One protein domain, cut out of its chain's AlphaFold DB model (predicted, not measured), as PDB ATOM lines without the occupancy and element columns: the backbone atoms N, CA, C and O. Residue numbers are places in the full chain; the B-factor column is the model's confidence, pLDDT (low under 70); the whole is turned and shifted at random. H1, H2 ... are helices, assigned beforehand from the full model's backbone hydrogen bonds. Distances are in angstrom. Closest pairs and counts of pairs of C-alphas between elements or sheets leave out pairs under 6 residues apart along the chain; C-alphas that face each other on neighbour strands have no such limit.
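Overview. This is residues 508 to 573 of the 746 residues of an uncharacterized protein of Coniochaeta pulveracea (UniProt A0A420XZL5). There is little regular structure here: a winding chain runs out along residues 519 to 526, turns at the far end in residues 540 to 547, and comes back through the short helix H1, with the tiny helix H2 near its last residue. The 66 printed residues hold two named helices, H1 then H2, with 11 residues, and no named strand; the class is all helix. The whole is only just loose, close to compact, with a radius of gyration of the C-alphas of 13.5 A, and spans 38 by 25 by 20 A.

Arrangement. Residues 508 to 552 have no named element. H1, residues 553 to 559, and H2, residues 569 to 572, are apart, joined by a short link of 9 residues. In H1, 1 of 3 O i to N i+4 pairs and 3 of 4 O i to N i+3 pairs are within hydrogen-bond range; H2 is too short for an O i to N i+4 pair.

Along the chain. H1 begins at C-alpha 553 (233.009, 124.106, 157.481) and is 10.2 A long. H2 ends at C-alpha 572 (215.299, 131.080, 169.730).

Size, cuts and confidence. The two farthest C-alphas, of Gly 541 and Asn 565, are 38.2 A apart. The printed part has no cut. Mean pLDDT of the printed part is 77.2; 17 residues are under 70, among them 540 to 549.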
ATOM      1  N   TRP A 508     236.504 125.585 175.174       66.25
ATOM      2  CA  TRP A 508     236.961 124.321 174.602       66.25
ATOM      3  C   TRP A 508     235.995 123.214 175.040       66.25
ATOM      4  O   TRP A 508     236.257 122.583 176.061       66.25
ATOM      5  N   PRO A 509     234.883 122.991 174.316       67.69
ATOM      6  CA  PRO A 509     233.946 121.933 174.670       67.69
ATOM      7  C   PRO A 509     234.625 120.565 174.611       67.69
ATOM      8  O   PRO A 509     235.337 120.266 173.643       67.69
ATOM      9  N   GLY A 510     234.354 119.719 175.606       72.62
ATOM     10  CA  GLY A 510     234.557 118.277 175.463       72.62
ATOM     11  C   GLY A 510     233.694 117.731 174.319       72.62
ATOM     12  O   GLY A 510     232.638 118.289 174.027       72.62
ATOM     13  N   GLU A 511     234.105 116.648 173.651       69.81
ATOM     14  CA  GLU A 511     233.336 116.113 172.507       69.81
ATOM     15  C   GLU A 511     231.902 115.697 172.907       69.81
ATOM     16  O   GLU A 511     230.981 115.838 172.103       69.81
ATOM     17  N   ASP A 512     231.709 115.295 174.168       72.88
ATOM     18  CA  ASP A 512     230.416 114.954 174.775       72.88
ATOM     19  C   ASP A 512     229.579 116.180 175.219       72.88
ATOM     20  O   ASP A 512     228.379 116.053 175.455       72.88
ATOM     21  N   GLU A 513     230.179 117.374 175.312       76.31
ATOM     22  CA  GLU A 513     229.514 118.631 175.713       76.31
ATOM     23  C   GLU A 513     228.926 119.406 174.518       76.31
ATOM     24  O   GLU A 513     228.227 120.410 174.686       76.31
ATOM     25  N   ILE A 514     229.210 118.976 173.282       81.25
ATOM     26  CA  ILE A 514     228.792 119.690 172.071       81.25
ATOM     27  C   ILE A 514     227.296 119.462 171.807       81.25
ATOM     28  O   ILE A 514     226.890 118.571 171.058       81.25
ATOM     29  N   HIS A 515     226.463 120.334 172.374       81.12
ATOM     30  CA  HIS A 515     225.053 120.451 172.009       81.12
ATOM     31  C   HIS A 515     224.911 120.851 170.533       81.12
ATOM     32  O   HIS A 515     225.151 121.998 170.150       81.12
ATOM     33  N   LYS A 516     224.511 119.893 169.690       87.88
ATOM     34  CA  LYS A 516     224.332 120.120 168.254       87.88
ATOM     35  C   LYS A 516     222.951 120.671 167.924       87.88
ATOM     36  O   LYS A 516     221.930 120.148 168.379       87.88
ATOM     37  N   VAL A 517     222.922 121.668 167.049       88.31
ATOM     38  CA  VAL A 517     221.694 122.321 166.581       88.31
ATOM     39  C   VAL A 517     221.366 121.935 165.141       88.31
ATOM     40  O   VAL A 517     222.237 121.572 164.353       88.31
ATOM     41  N   LYS A 518     220.094 122.057 164.780       87.44
ATOM     42  CA  LYS A 518     219.529 121.673 163.480       87.44
ATOM     43  C   LYS A 518     220.176 122.367 162.277       87.44
ATOM     44  O   LYS A 518     220.357 121.768 161.217       87.44
ATOM     45  N   ASN A 519     220.500 123.652 162.431       86.44
ATOM     46  CA  ASN A 519     221.128 124.488 161.410       86.44
ATOM     47  C   ASN A 519     221.849 125.681 162.063       86.44
ATOM     48  O   ASN A 519     221.337 126.279 163.006       86.44
ATOM     49  N   ILE A 520     223.006 126.070 161.523       88.69
ATOM     50  CA  ILE A 520     223.645 127.370 161.769       88.69
ATOM     51  C   ILE A 520     223.931 127.976 160.387       88.69
ATOM     52  O   ILE A 520     224.781 127.438 159.673       88.69
ATOM     53  N   PRO A 521     223.272 129.072 159.972       87.62
ATOM     54  CA  PRO A 521     223.462 129.618 158.632       87.62
ATOM     55  C   PRO A 521     224.872 130.208 158.469       87.62
ATOM     56  O   PRO A 521     225.310 131.051 159.253       87.62
ATOM     57  N   ILE A 522     225.596 129.760 157.438       88.56
ATOM     58  CA  ILE A 522     226.952 130.234 157.126       88.56
ATOM     59  C   ILE A 522     226.868 131.375 156.110       88.56
ATOM     60  O   ILE A 522     226.401 131.153 154.995       88.56
ATOM     61  N   PHE A 523     227.428 132.540 156.441       89.00
ATOM     62  CA  PHE A 523     227.622 133.657 155.510       89.00
ATOM     63  C   PHE A 523     229.105 134.026 155.393       89.00
ATOM     64  O   PHE A 523     229.835 134.096 156.386       89.00
ATOM     65  N   CYS A 524     229.562 134.310 154.175       87.94
ATOM     66  CA  CYS A 524     230.950 134.659 153.916       87.94
ATOM     67  C   CYS A 524     231.231 136.143 154.193       87.94
ATOM     68  O   CYS A 524     230.824 137.009 153.418       87.94
ATOM     69  N   TYR A 525     232.039 136.452 155.215       84.50
ATOM     70  CA  TYR A 525     232.421 137.838 155.547       84.50
ATOM     71  C   TYR A 525     233.124 138.603 154.404       84.50
ATOM     72  O   TYR A 525     233.188 139.830 154.436       84.50
ATOM     73  N   ALA A 526     233.675 137.906 153.402       83.94
ATOM     74  CA  ALA A 526     234.431 138.514 152.303       83.94
ATOM     75  C   ALA A 526     233.590 138.823 151.045       83.94
ATOM     76  O   ALA A 526     233.988 139.676 150.247       83.94
ATOM     77  N   CYS A 527     232.452 138.143 150.847       89.25
ATOM     78  CA  CYS A 527     231.611 138.307 149.649       89.25
ATOM     79  C   CYS A 527     230.089 138.294 149.894       89.25
ATOM     80  O   CYS A 527     229.336 138.464 148.941       89.25
ATOM     81  N   GLY A 528     229.627 138.093 151.131       87.94
ATOM     82  CA  GLY A 528     228.207 138.064 151.508       87.94
ATOM     83  C   GLY A 528     227.456 136.777 151.150       87.94
ATOM     84  O   GLY A 528     226.411 136.518 151.735       87.94
ATOM     85  N   LEU A 529     227.984 135.953 150.237       88.25
ATOM     86  CA  LEU A 529     227.338 134.709 149.812       88.25
ATOM     87  C   LEU A 529     227.258 133.674 150.942       88.25
ATOM     88  O   LEU A 529     228.159 133.559 151.777       88.25
ATOM     89  N   GLU A 530     226.194 132.882 150.905       89.69
ATOM     90  CA  GLU A 530     225.948 131.781 151.831       89.69
ATOM     91  C   GLU A 530     226.913 130.596 151.639       89.69
ATOM     92  O   GLU A 530     227.661 130.483 150.659       89.69
ATOM     93  N   GLY A 531     226.893 129.679 152.605       87.69
ATOM     94  CA  GLY A 531     227.448 128.335 152.460       87.69
ATOM     95  C   GLY A 531     228.976 128.251 152.432       87.69
ATOM     96  O   GLY A 531     229.505 127.221 152.016       87.69
ATOM     97  N   HIS A 532     229.713 129.283 152.856       88.19
ATOM     98  CA  HIS A 532     231.154 129.191 153.130       88.19
ATOM     99  C   HIS A 532     231.661 130.310 154.052       88.19
ATOM    100  O   HIS A 532     231.100 131.402 154.092       88.19
ATOM    101  N   PHE A 533     232.755 130.046 154.768       86.75
ATOM    102  CA  PHE A 533     233.460 131.058 155.560       86.75
ATOM    103  C   PHE A 533     234.447 131.846 154.685       86.75
ATOM    104  O   PHE A 533     234.903 131.360 153.650       86.75
ATOM    105  N   GLY A 534     234.821 133.064 155.096       83.31
ATOM    106  CA  GLY A 534     235.740 133.911 154.317       83.31
ATOM    107  C   GLY A 534     237.174 133.370 154.192       83.31
ATOM    108  O   GLY A 534     237.887 133.750 153.270       83.31
ATOM    109  N   THR A 535     237.559 132.429 155.054       76.44
ATOM    110  CA  THR A 535     238.775 131.596 154.975       76.44
ATOM    111  C   THR A 535     238.781 130.666 153.754       76.44
ATOM    112  O   THR A 535     239.827 130.432 153.155       76.44
ATOM    113  N   GLU A 536     237.605 130.168 153.362       80.19
ATOM    114  CA  GLU A 536     237.361 129.300 152.203       80.19
ATOM    115  C   GLU A 536     237.007 130.104 150.937       80.19
ATOM    116  O   GLU A 536     236.740 129.535 149.877       80.19
ATOM    117  N   CYS A 537     236.956 131.437 151.030       84.62
ATOM    118  CA  CYS A 537     236.465 132.297 149.961       84.62
ATOM    119  C   CYS A 537     237.532 132.565 148.897       84.62
ATOM    120  O   CYS A 537     238.465 133.346 149.105       84.62
ATOM    121  N   GLY A 538     237.336 132.000 147.702       79.94
ATOM    122  CA  GLY A 538     238.213 132.218 146.545       79.94
ATOM    123  C   GLY A 538     238.374 133.690 146.131       79.94
ATOM    124  O   GLY A 538     239.391 134.045 145.543       79.94
ATOM    125  N   VAL A 539     237.431 134.570 146.496       79.00
ATOM    126  CA  VAL A 539     237.513 136.024 146.240       79.00
ATOM    127  C   VAL A 539     238.629 136.692 147.060       79.00
ATOM    128  O   VAL A 539     239.146 137.734 146.664       79.00
ATOM    129  N   GLY A 540     239.031 136.105 148.195       63.78
ATOM    130  CA  GLY A 540     239.986 136.714 149.121       63.78
ATOM    131  C   GLY A 540     241.422 136.796 148.595       63.78
ATOM    132  O   GLY A 540     242.167 137.690 148.998       63.78
ATOM    133  N   GLY A 541     241.845 135.885 147.709       57.47
ATOM    134  CA  GLY A 541     243.194 135.824 147.109       57.47
ATOM    135  C   GLY A 541     244.370 135.602 148.080       57.47
ATOM    136  O   GLY A 541     245.476 135.288 147.647       57.47
ATOM    137  N   LYS A 542     244.138 135.728 149.389       56.12
ATOM    138  CA  LYS A 542     244.998 135.255 150.468       56.12
ATOM    139  C   LYS A 542     244.271 134.113 151.168       56.12
ATOM    140  O   LYS A 542     243.371 134.359 151.967       56.12
ATOM    141  N   THR A 543     244.695 132.879 150.921       51.25
ATOM    142  CA  THR A 543     244.564 131.844 151.949       51.25
ATOM    143  C   THR A 543     245.361 132.338 153.152       51.25
ATOM    144  O   THR A 543     246.586 132.454 153.056       51.25
ATOM    145  N   VAL A 544     244.680 132.717 154.236       54.56
ATOM    146  CA  VAL A 544     245.352 133.110 155.485       54.56
ATOM    147  C   VAL A 544     246.257 131.954 155.913       54.56
ATOM    148  O   VAL A 544     245.880 130.786 155.772       54.56
ATOM    149  N   GLY A 545     247.480 132.279 156.339       51.91
ATOM    150  CA  GLY A 545     248.449 131.278 156.770       51.91
ATOM    151  C   GLY A 545     247.869 130.433 157.902       51.91
ATOM    152  O   GLY A 545     247.103 130.934 158.715       51.91
ATOM    153  N   THR A 546     248.203 129.141 157.924       50.16
ATOM    154  CA  THR A 546     247.840 128.223 159.019       50.16
ATOM    155  C   THR A 546     246.376 128.284 159.473       50.16
ATOM    156  O   THR A 546     246.083 128.701 160.584       50.16
ATOM    157  N   VAL A 547     245.480 127.760 158.628       55.16
ATOM    158  CA  VAL A 547     244.251 127.042 159.032       55.16
ATOM    159  C   VAL A 547     243.569 127.620 160.282       55.16
ATOM    160  O   VAL A 547     243.693 127.080 161.385       55.16
ATOM    161  N   VAL A 548     242.778 128.683 160.108       60.75
ATOM    162  CA  VAL A 548     241.837 129.127 161.147       60.75
ATOM    163  C   VAL A 548     240.662 128.152 161.197       60.75
ATOM    164  O   VAL A 548     239.574 128.415 160.687       60.75
ATOM    165  N   GLU A 549     240.914 126.976 161.779       68.75
ATOM    166  CA  GLU A 549     239.977 125.852 161.855       68.75
ATOM    167  C   GLU A 549     238.636 126.305 162.439       68.75
ATOM    168  O   GLU A 549     237.584 125.946 161.917       68.75
ATOM    169  N   THR A 550     238.683 127.178 163.451       73.31
ATOM    170  CA  THR A 550     237.542 127.828 164.115       73.31
ATOM    171  C   THR A 550     236.500 128.393 163.141       73.31
ATOM    172  O   THR A 550     235.304 128.236 163.383       73.31
ATOM    173  N   TRP A 551     236.929 128.988 162.023       77.06
ATOM    174  CA  TRP A 551     236.053 129.578 161.004       77.06
ATOM    175  C   TRP A 551     236.144 128.781 159.701       77.06
ATOM    176  O   TRP A 551     236.574 129.290 158.668       77.06
ATOM    177  N   SER A 552     235.764 127.506 159.765       80.19
ATOM    178  CA  SER A 552     235.710 126.585 158.625       80.19
ATOM    179  C   SER A 552     234.474 125.688 158.695       80.19
ATOM    180  O   SER A 552     233.937 125.433 159.777       80.19
ATOM    181  N   LYS A 553     234.060 125.131 157.551       84.44
ATOM    182  CA  LYS A 553     233.009 124.106 157.481       84.44
ATOM    183  C   LYS A 553     233.323 122.876 158.327       84.44
ATOM    184  O   LYS A 553     232.405 122.274 158.869       84.44
ATOM    185  N   ALA A 554     234.601 122.510 158.448       83.06
ATOM    186  CA  ALA A 554     235.028 121.353 159.228       83.06
ATOM    187  C   ALA A 554     234.750 121.536 160.730       83.06
ATOM    188  O   ALA A 554     234.307 120.600 161.387       83.06
ATOM    189  N   ASN A 555     234.944 122.749 161.261       84.00
ATOM    190  CA  ASN A 555     234.595 123.062 162.647       84.00
ATOM    191  C   ASN A 555     233.084 123.276 162.816       84.00
ATOM    192  O   ASN A 555     232.515 122.754 163.765       84.00
ATOM    193  N   TRP A 556     232.420 123.960 161.876       86.38
ATOM    194  CA  TRP A 556     230.954 124.120 161.852       86.38
ATOM    195  C   TRP A 556     230.211 122.775 161.906       86.38
ATOM    196  O   TRP A 556     229.276 122.623 162.686       86.38
ATOM    197  N   ALA A 557     230.688 121.772 161.162       87.00
ATOM    198  CA  ALA A 557     230.103 120.431 161.110       87.00
ATOM    199  C   ALA A 557     230.218 119.627 162.423       87.00
ATOM    200  O   ALA A 557     229.653 118.542 162.507       87.00
ATOM    201  N   ARG A 558     230.923 120.134 163.448       86.81
ATOM    202  CA  ARG A 558     230.875 119.565 164.808       86.81
ATOM    203  C   ARG A 558     229.601 119.970 165.560       86.81
ATOM    204  O   ARG A 558     229.108 119.186 166.360       86.81
ATOM    205  N   TYR A 559     229.066 121.162 165.281       86.44
ATOM    206  CA  TYR A 559     227.960 121.793 166.019       86.44
ATOM    207  C   TYR A 559     226.597 121.677 165.323       86.44
ATOM    208  O   TYR A 559     225.590 122.094 165.892       86.44
ATOM    209  N   VAL A 560     226.550 121.153 164.094       88.56
ATOM    210  CA  VAL A 560     225.314 121.035 163.309       88.56
ATOM    211  C   VAL A 560     224.971 119.576 163.055       88.56
ATOM    212  O   VAL A 560     225.804 118.812 162.573       88.56
ATOM    213  N   ASP A 561     223.724 119.214 163.349       88.00
ATOM    214  CA  ASP A 561     223.159 117.890 163.102       88.00
ATOM    215  C   ASP A 561     221.736 118.049 162.571       88.00
ATOM    216  O   ASP A 561     220.871 118.584 163.264       88.00
ATOM    217  N   SER A 562     221.489 117.636 161.328       86.31
ATOM    218  CA  SER A 562     220.204 117.884 160.657       86.31
ATOM    219  C   SER A 562     219.033 117.111 161.270       86.31
ATOM    220  O   SER A 562     217.888 117.508 161.062       86.31
ATOM    221  N   ASP A 563     219.323 116.064 162.047       85.00
ATOM    222  CA  ASP A 563     218.332 115.268 162.774       85.00
ATOM    223  C   ASP A 563     218.079 115.807 164.207       85.00
ATOM    224  O   ASP A 563     217.258 115.263 164.945       85.00
ATOM    225  N   SER A 564     218.756 116.893 164.619       85.94
ATOM    226  CA  SER A 564     218.527 117.552 165.914       85.94
ATOM    227  C   SER A 564     217.246 118.392 165.911       85.94
ATOM    228  O   SER A 564     217.009 119.205 165.018       85.94
ATOM    229  N   ASN A 565     216.451 118.265 166.977       80.38
ATOM    230  CA  ASN A 565     215.292 119.127 167.238       80.38
ATOM    231  C   ASN A 565     215.662 120.459 167.924       80.38
ATOM    232  O   ASN A 565     214.775 121.272 168.182       80.38
ATOM    233  N   VAL A 566     216.942 120.699 168.237       80.69
ATOM    234  CA  VAL A 566     217.389 121.940 168.887       80.69
ATOM    235  C   VAL A 566     217.609 123.022 167.828       80.69
ATOM    236  O   VAL A 566     218.538 122.941 167.022       80.69
ATOM    237  N   GLU A 567     216.760 124.048 167.822       79.19
ATOM    238  CA  GLU A 567     216.967 125.258 167.016       79.19
ATOM    239  C   GLU A 567     218.088 126.132 167.625       79.19
ATOM    240  O   GLU A 567     218.273 126.142 168.845       79.19
ATOM    241  N   PRO A 568     218.862 126.881 166.817       77.56
ATOM    242  CA  PRO A 568     219.963 127.701 167.322       77.56
ATOM    243  C   PRO A 568     219.466 128.858 168.202       77.56
ATOM    244  O   PRO A 568     218.479 129.515 167.875       77.56
ATOM    245  N   VAL A 569     220.227 129.211 169.247       72.19
ATOM    246  CA  VAL A 569     219.917 130.337 170.162       72.19
ATOM    247  C   VAL A 569     219.650 131.653 169.410       72.19
ATOM    248  O   VAL A 569     218.749 132.409 169.766       72.19
ATOM    249  N   ALA A 570     220.362 131.893 168.303       62.28
ATOM    250  CA  ALA A 570     220.165 133.059 167.436       62.28
ATOM    251  C   ALA A 570     218.772 133.135 166.765       62.28
ATOM    252  O   ALA A 570     218.359 134.222 166.363       62.28
ATOM    253  N   GLY A 571     218.062 132.007 166.643       56.16
ATOM    254  CA  GLY A 571     216.662 131.918 166.209       56.16
ATOM    255  C   GLY A 571     215.663 131.690 167.354       56.16
ATOM    256  O   GLY A 571     214.475 131.927 167.164       56.16
ATOM    257  N   ALA A 572     216.129 131.270 168.536       54.38
ATOM    258  CA  ALA A 572     215.299 131.080 169.730       54.38
ATOM    259  C   ALA A 572     214.908 132.400 170.423       54.38
ATOM    260  O   ALA A 572     213.924 132.442 171.162       54.38
ATOM    261  N   VAL A 573     215.631 133.499 170.161       47.81
ATOM    262  CA  VAL A 573     215.150 134.849 170.489       47.81
ATOM    263  C   VAL A 573     213.825 135.066 169.757       47.81
ATOM    264  O   VAL A 573     213.808 135.112 168.527       47.81
TER     265      VAL A 573